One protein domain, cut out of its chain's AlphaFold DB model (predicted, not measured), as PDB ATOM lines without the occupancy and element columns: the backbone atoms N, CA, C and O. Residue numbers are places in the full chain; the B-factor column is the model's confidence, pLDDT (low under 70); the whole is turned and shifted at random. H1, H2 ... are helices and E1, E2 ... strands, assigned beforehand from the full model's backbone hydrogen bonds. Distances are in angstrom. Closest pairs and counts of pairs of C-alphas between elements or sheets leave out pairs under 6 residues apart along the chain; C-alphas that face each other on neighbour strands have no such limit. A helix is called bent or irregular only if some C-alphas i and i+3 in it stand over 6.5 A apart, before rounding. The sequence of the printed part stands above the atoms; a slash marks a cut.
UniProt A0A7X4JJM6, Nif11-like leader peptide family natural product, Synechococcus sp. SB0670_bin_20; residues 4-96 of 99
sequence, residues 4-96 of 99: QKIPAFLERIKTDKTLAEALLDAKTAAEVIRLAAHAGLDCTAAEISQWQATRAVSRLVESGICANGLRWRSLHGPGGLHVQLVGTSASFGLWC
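What this domain is: This is residues 4 to 96 of the 99 residues of the protein "Nif11-like leader peptide family natural product" of Synechococcus sp. SB0670_bin_20 (UniProt A0A7X4JJM6). A twisted wall of five antiparallel strands has two helices, H1 and H3, packed over one face; between them in the chain comes H2, which touches both, H1 only at the corner by their link, and only grazes the sheet with its residues 20 to 24. The short helix H4 sits on the opposite face, over E5. The printed part has 93 residues, with four named helices and five named strands in the order H1 H2 H3 E1 H4 E2 E3 E4 E5; the sheet's order is E1 E5 E4 E3 E2. The class is mixed, helices and strands. The whole is compact and rounded, with a radius of gyration of the C-alphas of 11.6 A and spans of 31 by 27 by 23 A.

Where its parts are: Find C-alpha 4 at (16.264, -1.327, 38.115); from there H1, residues 4 to 15, runs 18.4 A. It is irregular, but only just: C-alphas 4 and 7 are 6.8 A apart. Next come H2, residues 17 to 24, and H3, residues 29 to 38, which begins at C-alpha 29, (7.597, 14.433, 26.978), and runs 14.3 A. E1 is residues 44 to 48 and H4 residues 50 to 54. Then look for E2, residues 60 to 65, 14.6 A; E3, residues 71 to 77, 18.6 A; E4, residues 80 to 86, 20.2 A; and E5, residues 91 to 95, which ends at C-alpha 95, (8.539, 3.543, 30.322).

How they stand to each other: E2 E3 E4 E5 form a meander, each strand the antiparallel neighbour of the one before, and E1 is an edge strand beside E5. Look across the pairs for N and O within hydrogen-bond range: N 64 and O 72, 3.0 A, for E2 and E3; N 84 and O 73, 2.8 A, for E3 and E4; N 94 and O 83, 2.8 A, for E4 and E5; N 46 and O 93, 3.0 A, for E1 and E5. H1 runs along the strands over E4 and E3, at a height over the sheet of 9.7 A. On the same face, H3 lies over E1 and E5 at 9.2 A, slantwise to the strands; its closest C-alphas to E1 are those of Ala 29 and Ala 46, 5.2 A apart. H2 and H3 form a helical hairpin and touch at Leu 23 and Val 32, their closest C-alphas, 6.4 A apart. H1 and H2 touch only at the corner. H4 is apart from H1. Every O i to N i+4 pair is within hydrogen-bond range in H2, H3 and H4, and 7 of 8 in H1.

The domain as a whole: The two C-alphas farthest apart, those of Thr 18 and Ser 58, are 31.4 A from each other. The printed part has no cut, and the links between the named elements are tight. The mean pLDDT of the printed part is 92.5, and residue 78 alone is under 70.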
ATOM      1  N   GLN A   4      15.551  -1.308  36.832       83.88
ATOM      2  CA  GLN A   4      16.264  -1.327  38.115       83.88
ATOM      3  C   GLN A   4      16.731   0.072  38.549       83.88
ATOM      4  O   GLN A   4      17.090   0.272  39.707       83.88
ATOM      5  N   LYS A   5      16.737   1.050  37.632       90.25
ATOM      6  CA  LYS A   5      17.073   2.449  37.920       90.25
ATOM      7  C   LYS A   5      15.872   3.264  38.388       90.25
ATOM      8  O   LYS A   5      16.083   4.342  38.931       90.25
ATOM      9  N   ILE A   6      14.642   2.756  38.254       91.12
ATOM     10  CA  ILE A   6      13.434   3.467  38.697       91.12
ATOM     11  C   ILE A   6      13.490   3.803  40.195       91.12
ATOM     12  O   ILE A   6      13.297   4.973  40.514       91.12
ATOM     13  N   PRO A   7      13.821   2.880  41.122       91.69
ATOM     14  CA  PRO A   7      13.929   3.233  42.540       91.69
ATOM     15  C   PRO A   7      14.952   4.344  42.802       91.69
ATOM     16  O   PRO A   7      14.666   5.294  43.523       91.69
ATOM     17  N   ALA A   8      16.120   4.282  42.155       93.06
ATOM     18  CA  ALA A   8      17.150   5.309  42.294       93.06
ATOM     19  C   ALA A   8      16.700   6.669  41.732       93.06
ATOM     20  O   ALA A   8      16.978   7.703  42.334       93.06
ATOM     21  N   PHE A   9      15.976   6.674  40.610       94.88
ATOM     22  CA  PHE A   9      15.363   7.876  40.048       94.88
ATOM     23  C   PHE A   9      14.326   8.483  41.000       94.88
ATOM     24  O   PHE A   9      14.339   9.691  41.226       94.88
ATOM     25  N   LEU A  10      13.467   7.655  41.601       94.69
ATOM     26  CA  LEU A  10      12.465   8.108  42.566       94.69
ATOM     27  C   LEU A  10      13.113   8.717  43.817       94.69
ATOM     28  O   LEU A  10      12.694   9.776  44.274       94.69
ATOM     29  N   GLU A  11      14.185   8.116  44.332       94.62
ATOM     30  CA  GLU A  11      14.967   8.713  45.425       94.62
ATOM     31  C   GLU A  11      15.653  10.021  45.010       94.62
ATOM     32  O   GLU A  11      15.695  10.985  45.781       94.62
ATOM     33  N   ARG A  12      16.131  10.113  43.764       95.00
ATOM     34  CA  ARG A  12      16.702  11.350  43.216       95.00
ATOM     35  C   ARG A  12      15.671  12.480  43.201       95.00
ATOM     36  O   ARG A  12      15.960  13.540  43.734       95.00
ATOM     37  N   ILE A  13      14.465  12.266  42.670       95.06
ATOM     38  CA  ILE A  13      13.429  13.319  42.625       95.06
ATOM     39  C   ILE A  13      12.887  13.685  44.017       95.06
ATOM     40  O   ILE A  13      12.341  14.771  44.191       95.06
ATOM     41  N   LYS A  14      13.015  12.799  45.018       93.62
ATOM     42  CA  LYS A  14      12.667  13.104  46.417       93.62
ATOM     43  C   LYS A  14      13.702  14.026  47.072       93.62
ATOM     44  O   LYS A  14      13.340  14.839  47.921       93.62
ATOM     45  N   THR A  15      14.977  13.887  46.709       94.62
ATOM     46  CA  THR A  15      16.108  14.565  47.370       94.62
ATOM     47  C   THR A  15      16.609  15.801  46.618       94.62
ATOM     48  O   THR A  15      17.036  16.772  47.243       94.62
ATOM     49  N   ASP A  16      16.522  15.801  45.290       95.94
ATOM     50  CA  ASP A  16      16.958  16.879  44.406       95.94
ATOM     51  C   ASP A  16      15.784  17.813  44.076       95.94
ATOM     52  O   ASP A  16      14.942  17.529  43.219       95.94
ATOM     53  N   LYS A  17      15.728  18.947  44.783       94.38
ATOM     54  CA  LYS A  17      14.661  19.946  44.620       94.38
ATOM     55  C   LYS A  17      14.632  20.540  43.215       94.38
ATOM     56  O   LYS A  17      13.551  20.702  42.663       94.38
ATOM     57  N   THR A  18      15.795  20.819  42.629       96.50
ATOM     58  CA  THR A  18      15.888  21.431  41.300       96.50
ATOM     59  C   THR A  18      15.366  20.481  40.228       96.50
ATOM     60  O   THR A  18      14.611  20.897  39.351       96.50
ATOM     61  N   LEU A  19      15.701  19.192  40.323       96.62
ATOM     62  CA  LEU A  19      15.139  18.177  39.435       96.62
ATOM     63  C   LEU A  19      13.619  18.050  39.614       96.62
ATOM     64  O   LEU A  19      12.891  17.993  38.625       96.62
ATOM     65  N   ALA A  20      13.136  18.010  40.857       96.69
ATOM     66  CA  ALA A  20      11.707  17.907  41.136       96.69
ATOM     67  C   ALA A  20      10.924  19.115  40.602       96.69
ATOM     68  O   ALA A  20       9.824  18.938  40.083       96.69
ATOM     69  N   GLU A  21      11.460  20.329  40.733       97.19
ATOM     70  CA  GLU A  21      10.868  21.566  40.203       97.19
ATOM     71  C   GLU A  21      10.845  21.550  38.676       97.19
ATOM     72  O   GLU A  21       9.797  21.767  38.074       97.19
ATOM     73  N   ALA A  22      11.952  21.161  38.040       97.25
ATOM     74  CA  ALA A  22      12.004  21.037  36.588       97.25
ATOM     75  C   ALA A  22      11.004  19.997  36.046       97.25
ATOM     76  O   ALA A  22      10.408  20.208  34.994       97.25
ATOM     77  N   LEU A  23      10.802  18.880  36.756       97.12
ATOM     78  CA  LEU A  23       9.806  17.864  36.393       97.12
ATOM     79  C   LEU A  23       8.367  18.324  36.654       97.12
ATOM     80  O   LEU A  23       7.469  17.950  35.902       97.12
ATOM     81  N   LEU A  24       8.140  19.122  37.701       97.44
ATOM     82  CA  LEU A  24       6.837  19.719  38.002       97.44
ATOM     83  C   LEU A  24       6.396  20.677  36.888       97.44
ATOM     84  O   LEU A  24       5.230  20.645  36.495       97.44
ATOM     85  N   ASP A  25       7.329  21.475  36.370       97.38
ATOM     86  CA  ASP A  25       7.076  22.510  35.361       97.38
ATOM     87  C   ASP A  25       7.239  22.029  33.911       97.38
ATOM     88  O   ASP A  25       7.017  22.802  32.973       97.38
ATOM     89  N   ALA A  26       7.612  20.762  33.706       97.06
ATOM     90  CA  ALA A  26       7.783  20.182  32.380       97.06
ATOM     91  C   ALA A  26       6.481  20.243  31.564       97.06
ATOM     92  O   ALA A  26       5.393  19.911  32.045       97.06
ATOM     93  N   LYS A  27       6.605  20.637  30.294       96.69
ATOM     94  CA  LYS A  27       5.478  20.833  29.366       96.69
ATOM     95  C   LYS A  27       5.438  19.794  28.264       96.69
ATOM     96  O   LYS A  27       4.414  19.643  27.608       96.69
ATOM     97  N   THR A  28       6.543  19.093  28.031       97.44
ATOM     98  CA  THR A  28       6.650  18.122  26.942       97.44
ATOM     99  C   THR A  28       7.302  16.825  27.400       97.44
ATOM    100  O   THR A  28       8.159  16.807  28.283       97.44
ATOM    101  N   ALA A  29       6.960  15.723  26.729       96.75
ATOM    102  CA  ALA A  29       7.597  14.433  26.978       96.75
ATOM    103  C   ALA A  29       9.117  14.473  26.724       96.75
ATOM    104  O   ALA A  29       9.876  13.826  27.439       96.75
ATOM    105  N   ALA A  30       9.578  15.270  25.753       97.00
ATOM    106  CA  ALA A  30      11.000  15.421  25.448       97.00
ATOM    107  C   ALA A  30      11.789  16.054  26.609       97.00
ATOM    108  O   ALA A  30      12.897  15.614  26.918       97.00
ATOM    109  N   GLU A  31      11.214  17.053  27.286       97.38
ATOM    110  CA  GLU A  31      11.819  17.643  28.487       97.38
ATOM    111  C   GLU A  31      11.931  16.618  29.610       97.38
ATOM    112  O   GLU A  31      12.996  16.499  30.217       97.38
ATOM    113  N   VAL A  32      10.871  15.839  29.839       97.38
ATOM    114  CA  VAL A  32      10.850  14.782  30.857       97.38
ATOM    115  C   VAL A  32      11.899  13.714  30.571       97.38
ATOM    116  O   VAL A  32      12.648  13.362  31.477       97.38
ATOM    117  N   ILE A  33      12.016  13.245  29.324       96.62
ATOM    118  CA  ILE A  33      13.041  12.267  28.919       96.62
ATOM    119  C   ILE A  33      14.439  12.819  29.203       96.62
ATOM    120  O   ILE A  33      15.267  12.137  29.803       96.62
ATOM    121  N   ARG A  34      14.705  14.076  28.826       97.44
ATOM    122  CA  ARG A  34      16.002  14.712  29.078       97.44
ATOM    123  C   ARG A  34      16.300  14.805  30.576       97.44
ATOM    124  O   ARG A  34      17.410  14.477  30.982       97.44
ATOM    125  N   LEU A  35      15.337  15.239  31.390       97.56
ATOM    126  CA  LEU A  35      15.489  15.357  32.845       97.56
ATOM    127  C   LEU A  35      15.695  13.988  33.509       97.56
ATOM    128  O   LEU A  35      16.587  13.835  34.342       97.56
ATOM    129  N   ALA A  36      14.927  12.979  33.095       95.44
ATOM    130  CA  ALA A  36      15.076  11.600  33.547       95.44
ATOM    131  C   ALA A  36      16.470  11.046  33.213       95.44
ATOM    132  O   ALA A  36      17.136  10.498  34.092       95.44
ATOM    133  N   ALA A  37      16.967  11.292  31.998       94.62
ATOM    134  CA  ALA A  37      18.306  10.882  31.587       94.62
ATOM    135  C   ALA A  37      19.409  11.553  32.425       94.62
ATOM    136  O   ALA A  37      20.349  10.880  32.846       94.62
ATOM    137  N   HIS A  38      19.276  12.848  32.750       94.12
ATOM    138  CA  HIS A  38      20.208  13.547  33.657       94.12
ATOM    139  C   HIS A  38      20.203  12.947  35.071       94.12
ATOM    140  O   HIS A  38      21.220  12.968  35.764       94.12
ATOM    141  N   ALA A  39      19.072  12.381  35.487       93.50
ATOM    142  CA  ALA A  39      18.915  11.666  36.746       93.50
ATOM    143  C   ALA A  39      19.310  10.175  36.667       93.50
ATOM    144  O   ALA A  39      19.169   9.451  37.653       93.50
ATOM    145  N   GLY A  40      19.826   9.709  35.524       92.06
ATOM    146  CA  GLY A  40      20.297   8.337  35.325       92.06
ATOM    147  C   GLY A  40      19.208   7.327  34.952       92.06
ATOM    148  O   GLY A  40      19.445   6.122  35.064       92.06
ATOM    149  N   LEU A  41      18.032   7.795  34.522       92.12
ATOM    150  CA  LEU A  41      16.944   6.963  34.017       92.12
ATOM    151  C   LEU A  41      16.820   7.111  32.497       92.12
ATOM    152  O   LEU A  41      16.373   8.142  32.001       92.12
ATOM    153  N   ASP A  42      17.189   6.062  31.766       91.56
ATOM    154  CA  ASP A  42      16.928   5.969  30.329       91.56
ATOM    155  C   ASP A  42      15.515   5.419  30.092       91.56
ATOM    156  O   ASP A  42      15.211   4.271  30.442       91.56
ATOM    157  N   CYS A  43      14.636   6.261  29.553       91.50
ATOM    158  CA  CYS A  43      13.221   5.965  29.376       91.50
ATOM    159  C   CYS A  43      12.641   6.649  28.137       91.50
ATOM    160  O   CYS A  43      13.106   7.703  27.702       91.50
ATOM    161  N   THR A  44      11.536   6.106  27.640       93.19
ATOM    162  CA  THR A  44      10.598   6.848  26.798       93.19
ATOM    163  C   THR A  44       9.537   7.499  27.676       93.19
ATOM    164  O   THR A  44       9.222   7.003  28.758       93.19
ATOM    165  N   ALA A  45       8.970   8.613  27.218       95.06
ATOM    166  CA  ALA A  45       7.860   9.261  27.897       95.06
ATOM    167  C   ALA A  45       6.772   9.665  26.907       95.06
ATOM    168  O   ALA A  45       7.040   9.926  25.734       95.06
ATOM    169  N   ALA A  46       5.546   9.746  27.407       96.19
ATOM    170  CA  ALA A  46       4.408  10.284  26.682       96.19
ATOM    171  C   ALA A  46       3.529  11.081  27.639       96.19
ATOM    172  O   ALA A  46       3.412  10.742  28.822       96.19
ATOM    173  N   GLU A  47       2.908  12.135  27.118       97.31
ATOM    174  CA  GLU A  47       1.874  12.851  27.851       97.31
ATOM    175  C   GLU A  47       0.672  11.926  28.078       97.31
ATOM    176  O   GLU A  47       0.262  11.166  27.198       97.31
ATOM    177  N   ILE A  48       0.125  11.973  29.287       95.38
ATOM    178  CA  ILE A  48      -1.077  11.250  29.680       95.38
ATOM    179  C   ILE A  48      -2.083  12.238  30.255       95.38
ATOM    180  O   ILE A  48      -1.722  13.242  30.866       95.38
ATOM    181  N   SER A  49      -3.369  11.930  30.110       94.69
ATOM    182  CA  SER A  49      -4.411  12.745  30.735       94.69
ATOM    183  C   SER A  49      -4.273  12.745  32.261       94.69
ATOM    184  O   SER A  49      -3.885  11.746  32.877       94.69
ATOM    185  N   GLN A  50      -4.693  13.839  32.896       88.31
ATOM    186  CA  GLN A  50      -4.739  13.936  34.357       88.31
ATOM    187  C   GLN A  50      -5.567  12.801  34.981       88.31
ATOM    188  O   GLN A  50      -5.199  12.256  36.024       88.31
ATOM    189  N   TRP A  51      -6.653  12.385  34.319       90.81
ATOM    190  CA  TRP A  51      -7.450  11.235  34.750       90.81
ATOM    191  C   TRP A  51      -6.632   9.940  34.738       90.81
ATOM    192  O   TRP A  51      -6.626   9.207  35.728       90.81
ATOM    193  N   GLN A  52      -5.879   9.667  33.665       90.38
ATOM    194  CA  GLN A  52      -4.985   8.505  33.622       90.38
ATOM    195  C   GLN A  52      -3.944   8.557  34.737       90.38
ATOM    196  O   GLN A  52      -3.689   7.515  35.329       90.38
ATOM    197  N   ALA A  53      -3.390   9.732  35.042       89.00
ATOM    198  CA  ALA A  53      -2.329   9.908  36.030       89.00
ATOM    199  C   ALA A  53      -2.803   9.825  37.494       89.00
ATOM    200  O   ALA A  53      -2.004   9.552  38.387       89.00
ATOM    201  N   THR A  54      -4.100  10.025  37.757       85.81
ATOM    202  CA  THR A  54      -4.650  10.121  39.126       85.81
ATOM    203  C   THR A  54      -5.673   9.045  39.480       85.81
ATOM    204  O   THR A  54      -5.925   8.825  40.663       85.81
ATOM    205  N   ARG A  55      -6.236   8.323  38.499       88.19
ATOM    206  CA  ARG A  55      -7.184   7.228  38.763       88.19
ATOM    207  C   ARG A  55      -6.581   6.137  39.651       88.19
ATOM    208  O   ARG A  55      -5.375   5.886  39.593       88.19
ATOM    209  N   ALA A  56      -7.428   5.420  40.384       84.62
ATOM    210  CA  ALA A  56      -7.024   4.220  41.109       84.62
ATOM    211  C   ALA A  56      -6.453   3.153  40.155       84.62
ATOM    212  O   ALA A  56      -6.907   2.994  39.019       84.62
ATOM    213  N   VAL A  57      -5.443   2.425  40.621       85.62
ATOM    214  CA  VAL A  57      -4.709   1.413  39.851       85.62
ATOM    215  C   VAL A  57      -4.537   0.155  40.688       85.62
ATOM    216  O   VAL A  57      -4.228   0.226  41.871       85.62
ATOM    217  N   SER A  58      -4.728  -1.008  40.067       77.94
ATOM    218  CA  SER A  58      -4.676  -2.312  40.743       77.94
ATOM    219  C   SER A  58      -3.257  -2.823  41.007       77.94
ATOM    220  O   SER A  58      -3.081  -3.769  41.766       77.94
ATOM    221  N   ARG A  59      -2.242  -2.224  40.374       86.12
ATOM    222  CA  ARG A  59      -0.832  -2.640  40.449       86.12
ATOM    223  C   ARG A  59       0.088  -1.483  40.842       86.12
ATOM    224  O   ARG A  59       1.089  -1.223  40.173       86.12
ATOM    225  N   LEU A  60      -0.299  -0.753  41.888       88.81
ATOM    226  CA  LEU A  60       0.541   0.277  42.497       88.81
ATOM    227  C   LEU A  60       1.713  -0.378  43.229       88.81
ATOM    228  O   LEU A  60       1.494  -1.274  44.038       88.81
ATOM    229  N   VAL A  61       2.933   0.072  42.943       90.00
ATOM    230  CA  VAL A  61       4.131  -0.336  43.689       90.00
ATOM    231  C   VAL A  61       4.392   0.667  44.799       90.00
ATOM    232  O   VAL A  61       4.398   0.311  45.971       90.00
ATOM    233  N   GLU A  62       4.542   1.937  44.433       92.31
ATOM    234  CA  GLU A  62       4.771   3.030  45.371       92.31
ATOM    235  C   GLU A  62       4.200   4.329  44.791       92.31
ATOM    236  O   GLU A  62       4.044   4.489  43.577       92.31
ATOM    237  N   SER A  63       3.888   5.287  45.654       94.06
ATOM    238  CA  SER A  63       3.536   6.646  45.250       94.06
ATOM    239  C   SER A  63       3.983   7.639  46.300       94.06
ATOM    240  O   SER A  63       4.045   7.305  47.482       94.06
ATOM    241  N   GLY A  64       4.198   8.879  45.884       94.44
ATOM    242  CA  GLY A  64       4.541   9.948  46.800       94.44
ATOM    243  C   GLY A  64       4.320  11.325  46.207       94.44
ATOM    244  O   GLY A  64       3.942  11.492  45.044       94.44
ATOM    245  N   ILE A  65       4.546  12.320  47.056       95.44
ATOM    246  CA  ILE A  65       4.472  13.732  46.711       95.44
ATOM    247  C   ILE A  65       5.775  14.365  47.184       95.44
ATOM    248  O   ILE A  65       6.117  14.267  48.363       95.44
ATOM    249  N   CYS A  66       6.524  14.971  46.267       94.75
ATOM    250  CA  CYS A  66       7.714  15.741  46.607       94.75
ATOM    251  C   CYS A  66       7.317  17.050  47.309       94.75
ATOM    252  O   CYS A  66       6.184  17.516  47.190       94.75
ATOM    253  N   ALA A  67       8.252  17.685  48.022       91.19
ATOM    254  CA  ALA A  67       7.976  18.901  48.799       91.19
ATOM    255  C   ALA A  67       7.423  20.072  47.959       91.19
ATOM    256  O   ALA A  67       6.691  20.909  48.476       91.19
ATOM    257  N   ASN A  68       7.749  20.113  46.666       91.69
ATOM    258  CA  ASN A  68       7.260  21.106  45.710       91.69
ATOM    259  C   ASN A  68       5.875  20.769  45.115       91.69
ATOM    260  O   ASN A  68       5.360  21.523  44.299       91.69
ATOM    261  N   GLY A  69       5.272  19.637  45.490       93.81
ATOM    262  CA  GLY A  69       3.959  19.208  45.012       93.81
ATOM    263  C   GLY A  69       3.976  18.265  43.808       93.81
ATOM    264  O   GLY A  69       2.907  17.775  43.440       93.81
ATOM    265  N   LEU A  70       5.147  17.945  43.234       96.38
ATOM    266  CA  LEU A  70       5.261  16.927  42.184       96.38
ATOM    267  C   LEU A  70       4.766  15.589  42.725       96.38
ATOM    268  O   LEU A  70       5.360  15.023  43.648       96.38
ATOM    269  N   ARG A  71       3.686  15.065  42.143       96.00
ATOM    270  CA  ARG A  71       3.195  13.730  42.492       96.00
ATOM    271  C   ARG A  71       3.798  12.725  41.541       96.00
ATOM    272  O   ARG A  71       3.841  12.950  40.333       96.00
ATOM    273  N   TRP A  72       4.202  11.594  42.084       95.06
ATOM    274  CA  TRP A  72       4.718  10.494  41.298       95.06
ATOM    275  C   TRP A  72       4.122   9.180  41.787       95.06
ATOM    276  O   TRP A  72       3.705   9.039  42.941       95.06
ATOM    277  N   ARG A  73       4.075   8.204  40.888       94.38
ATOM    278  CA  ARG A  73       3.709   6.827  41.214       94.38
ATOM    279  C   ARG A  73       4.449   5.842  40.331       94.38
ATOM    280  O   ARG A  73       4.618   6.096  39.142       94.38
ATOM    281  N   SER A  74       4.859   4.723  40.905       93.00
ATOM    282  CA  SER A  74       5.425   3.579  40.197       93.00
ATOM    283  C   SER A  74       4.395   2.458  40.117       93.00
ATOM    284  O   SER A  74       3.683   2.159  41.078       93.00
ATOM    285  N   LEU A  75       4.270   1.861  38.937       91.06
ATOM    286  CA  LEU A  75       3.205   0.925  38.601       91.06
ATOM    287  C   LEU A  75       3.775  -0.268  37.838       91.06
ATOM    288  O   LEU A  75       4.598  -0.091  36.938       91.06
ATOM    289  N   HIS A  76       3.274  -1.473  38.109       86.44
ATOM    290  CA  HIS A  76       3.518  -2.613  37.221       86.44
ATOM    291  C   HIS A  76       2.519  -2.603  36.059       86.44
ATOM    292  O   HIS A  76       1.308  -2.718  36.259       86.44
ATOM    293  N   GLY A  77       3.028  -2.503  34.832       77.69
ATOM    294  CA  GLY A  77       2.258  -2.560  33.591       77.69
ATOM    295  C   GLY A  77       2.695  -3.706  32.673       77.69
ATOM    296  O   GLY A  77       3.629  -4.446  32.990       77.69
ATOM    297  N   PRO A  78       2.020  -3.876  31.525       69.25
ATOM    298  CA  PRO A  78       2.511  -4.733  30.450       69.25
ATOM    299  C   PRO A  78       3.879  -4.213  29.984       69.25
ATOM    300  O   PRO A  78       3.991  -3.043  29.633       69.25
ATOM    301  N   GLY A  79       4.911  -5.056  30.030       70.69
ATOM    302  CA  GLY A  79       6.296  -4.661  29.726       70.69
ATOM    303  C   GLY A  79       7.162  -4.325  30.946       70.69
ATOM    304  O   GLY A  79       8.367  -4.196  30.777       70.69
ATOM    305  N   GLY A  80       6.576  -4.271  32.151       80.88
ATOM    306  CA  GLY A  80       7.294  -4.165  33.424       80.88
ATOM    307  C   GLY A  80       6.966  -2.899  34.228       80.88
ATOM    308  O   GLY A  80       5.797  -2.510  34.327       80.88
ATOM    309  N   LEU A  81       7.952  -2.315  34.908       85.69
ATOM    310  CA  LEU A  81       7.761  -1.186  35.825       85.69
ATOM    311  C   LEU A  81       7.788   0.147  35.063       85.69
ATOM    312  O   LEU A  81       8.706   0.428  34.298       85.69
ATOM    313  N   HIS A  82       6.795   1.000  35.305       90.25
ATOM    314  CA  HIS A  82       6.723   2.341  34.725       90.25
ATOM    315  C   HIS A  82       6.416   3.385  35.797       90.25
ATOM    316  O   HIS A  82       5.877   3.070  36.861       90.25
ATOM    317  N   VAL A  83       6.765   4.638  35.513       93.94
ATOM    318  CA  VAL A  83       6.537   5.780  36.404       93.94
ATOM    319  C   VAL A  83       5.495   6.691  35.784       93.94
ATOM    320  O   VAL A  83       5.445   6.856  34.570       93.94
ATOM    321  N   GLN A  84       4.652   7.293  36.608       95.38
ATOM    322  CA  GLN A  84       3.815   8.403  36.188       95.38
ATOM    323  C   GLN A  84       4.098   9.619  37.054       95.38
ATOM    324  O   GLN A  84       4.211   9.494  38.273       95.38
ATOM    325  N   LEU A  85       4.198  10.773  36.408       96.38
ATOM    326  CA  LEU A  85       4.444  12.073  37.015       96.38
ATOM    327  C   LEU A  85       3.234  12.973  36.771       96.38
ATOM    328  O   LEU A  85       2.686  12.994  35.669       96.38
ATOM    329  N   VAL A  86       2.830  13.721  37.794       96.88
ATOM    330  CA  VAL A  86       1.775  14.736  37.715       96.88
ATOM    331  C   VAL A  86       2.419  16.090  37.971       96.88
ATOM    332  O   VAL A  86       2.713  16.429  39.121       96.88
ATOM    333  N   GLY A  87       2.665  16.822  36.885       94.50
ATOM    334  CA  GLY A  87       3.168  18.189  36.904       94.50
ATOM    335  C   GLY A  87       2.062  19.226  37.125       94.50
ATOM    336  O   GLY A  87       0.890  18.886  37.307       94.50
ATOM    337  N   THR A  88       2.431  20.507  37.076       93.44
ATOM    338  CA  THR A  88       1.488  21.641  37.127       93.44
ATOM    339  C   THR A  88       0.702  21.790  35.833       93.44
ATOM    340  O   THR A  88      -0.490  22.087  35.864       93.44
ATOM    341  N   SER A  89       1.374  21.585  34.697       90.50
ATOM    342  CA  SER A  89       0.815  21.838  33.364       90.50
ATOM    343  C   SER A  89       0.385  20.562  32.643       90.50
ATOM    344  O   SER A  89      -0.601  20.572  31.913       90.50
ATOM    345  N   ALA A  90       1.117  19.466  32.843       95.38
ATOM    346  CA  ALA A  90       0.902  18.206  32.146       95.38
ATOM    347  C   ALA A  90       1.248  17.014  33.046       95.38
ATOM    348  O   ALA A  90       1.920  17.143  34.071       95.38
ATOM    349  N   SER A  91       0.760  15.834  32.674       97.56
ATOM    350  CA  SER A  91       1.116  14.572  33.323       97.56
ATOM    351  C   SER A  91       1.800  13.659  32.321       97.56
ATOM    352  O   SER A  91       1.468  13.668  31.139       97.56
ATOM    353  N   PHE A  92       2.738  12.842  32.791       97.44
ATOM    354  CA  PHE A  92       3.562  12.010  31.920       97.44
ATOM    355  C   PHE A  92       3.646  10.584  32.436       97.44
ATOM    356  O   PHE A  92       3.775  10.359  33.637       97.44
ATOM    357  N   GLY A  93       3.590   9.620  31.521       95.44
ATOM    358  CA  GLY A  93       4.040   8.255  31.766       95.44
ATOM    359  C   GLY A  93       5.467   8.087  31.257       95.44
ATOM    360  O   GLY A  93       5.801   8.632  30.208       95.44
ATOM    361  N   LEU A  94       6.299   7.364  32.002       94.62
ATOM    362  CA  LEU A  94       7.681   7.035  31.668       94.62
ATOM    363  C   LEU A  94       7.828   5.513  31.642       94.62
ATOM    364  O   LEU A  94       7.555   4.851  32.647       94.62
ATOM    365  N   TRP A  95       8.304   4.971  30.524       91.19
ATOM    366  CA  TRP A  95       8.539   3.543  30.322       91.19
ATOM    367  C   TRP A  95      10.018   3.288  30.079       91.19
ATOM    368  O   TRP A  95      10.646   3.916  29.228       91.19
ATOM    369  N   CYS A  96      10.581   2.349  30.827       84.62
ATOM    370  CA  CYS A  96      11.945   1.899  30.601       84.62
ATOM    371  C   CYS A  96      11.916   0.715  29.630       84.62
ATOM    372  O   CYS A  96      11.133  -0.208  29.852       84.62
TER     373      CYS A  96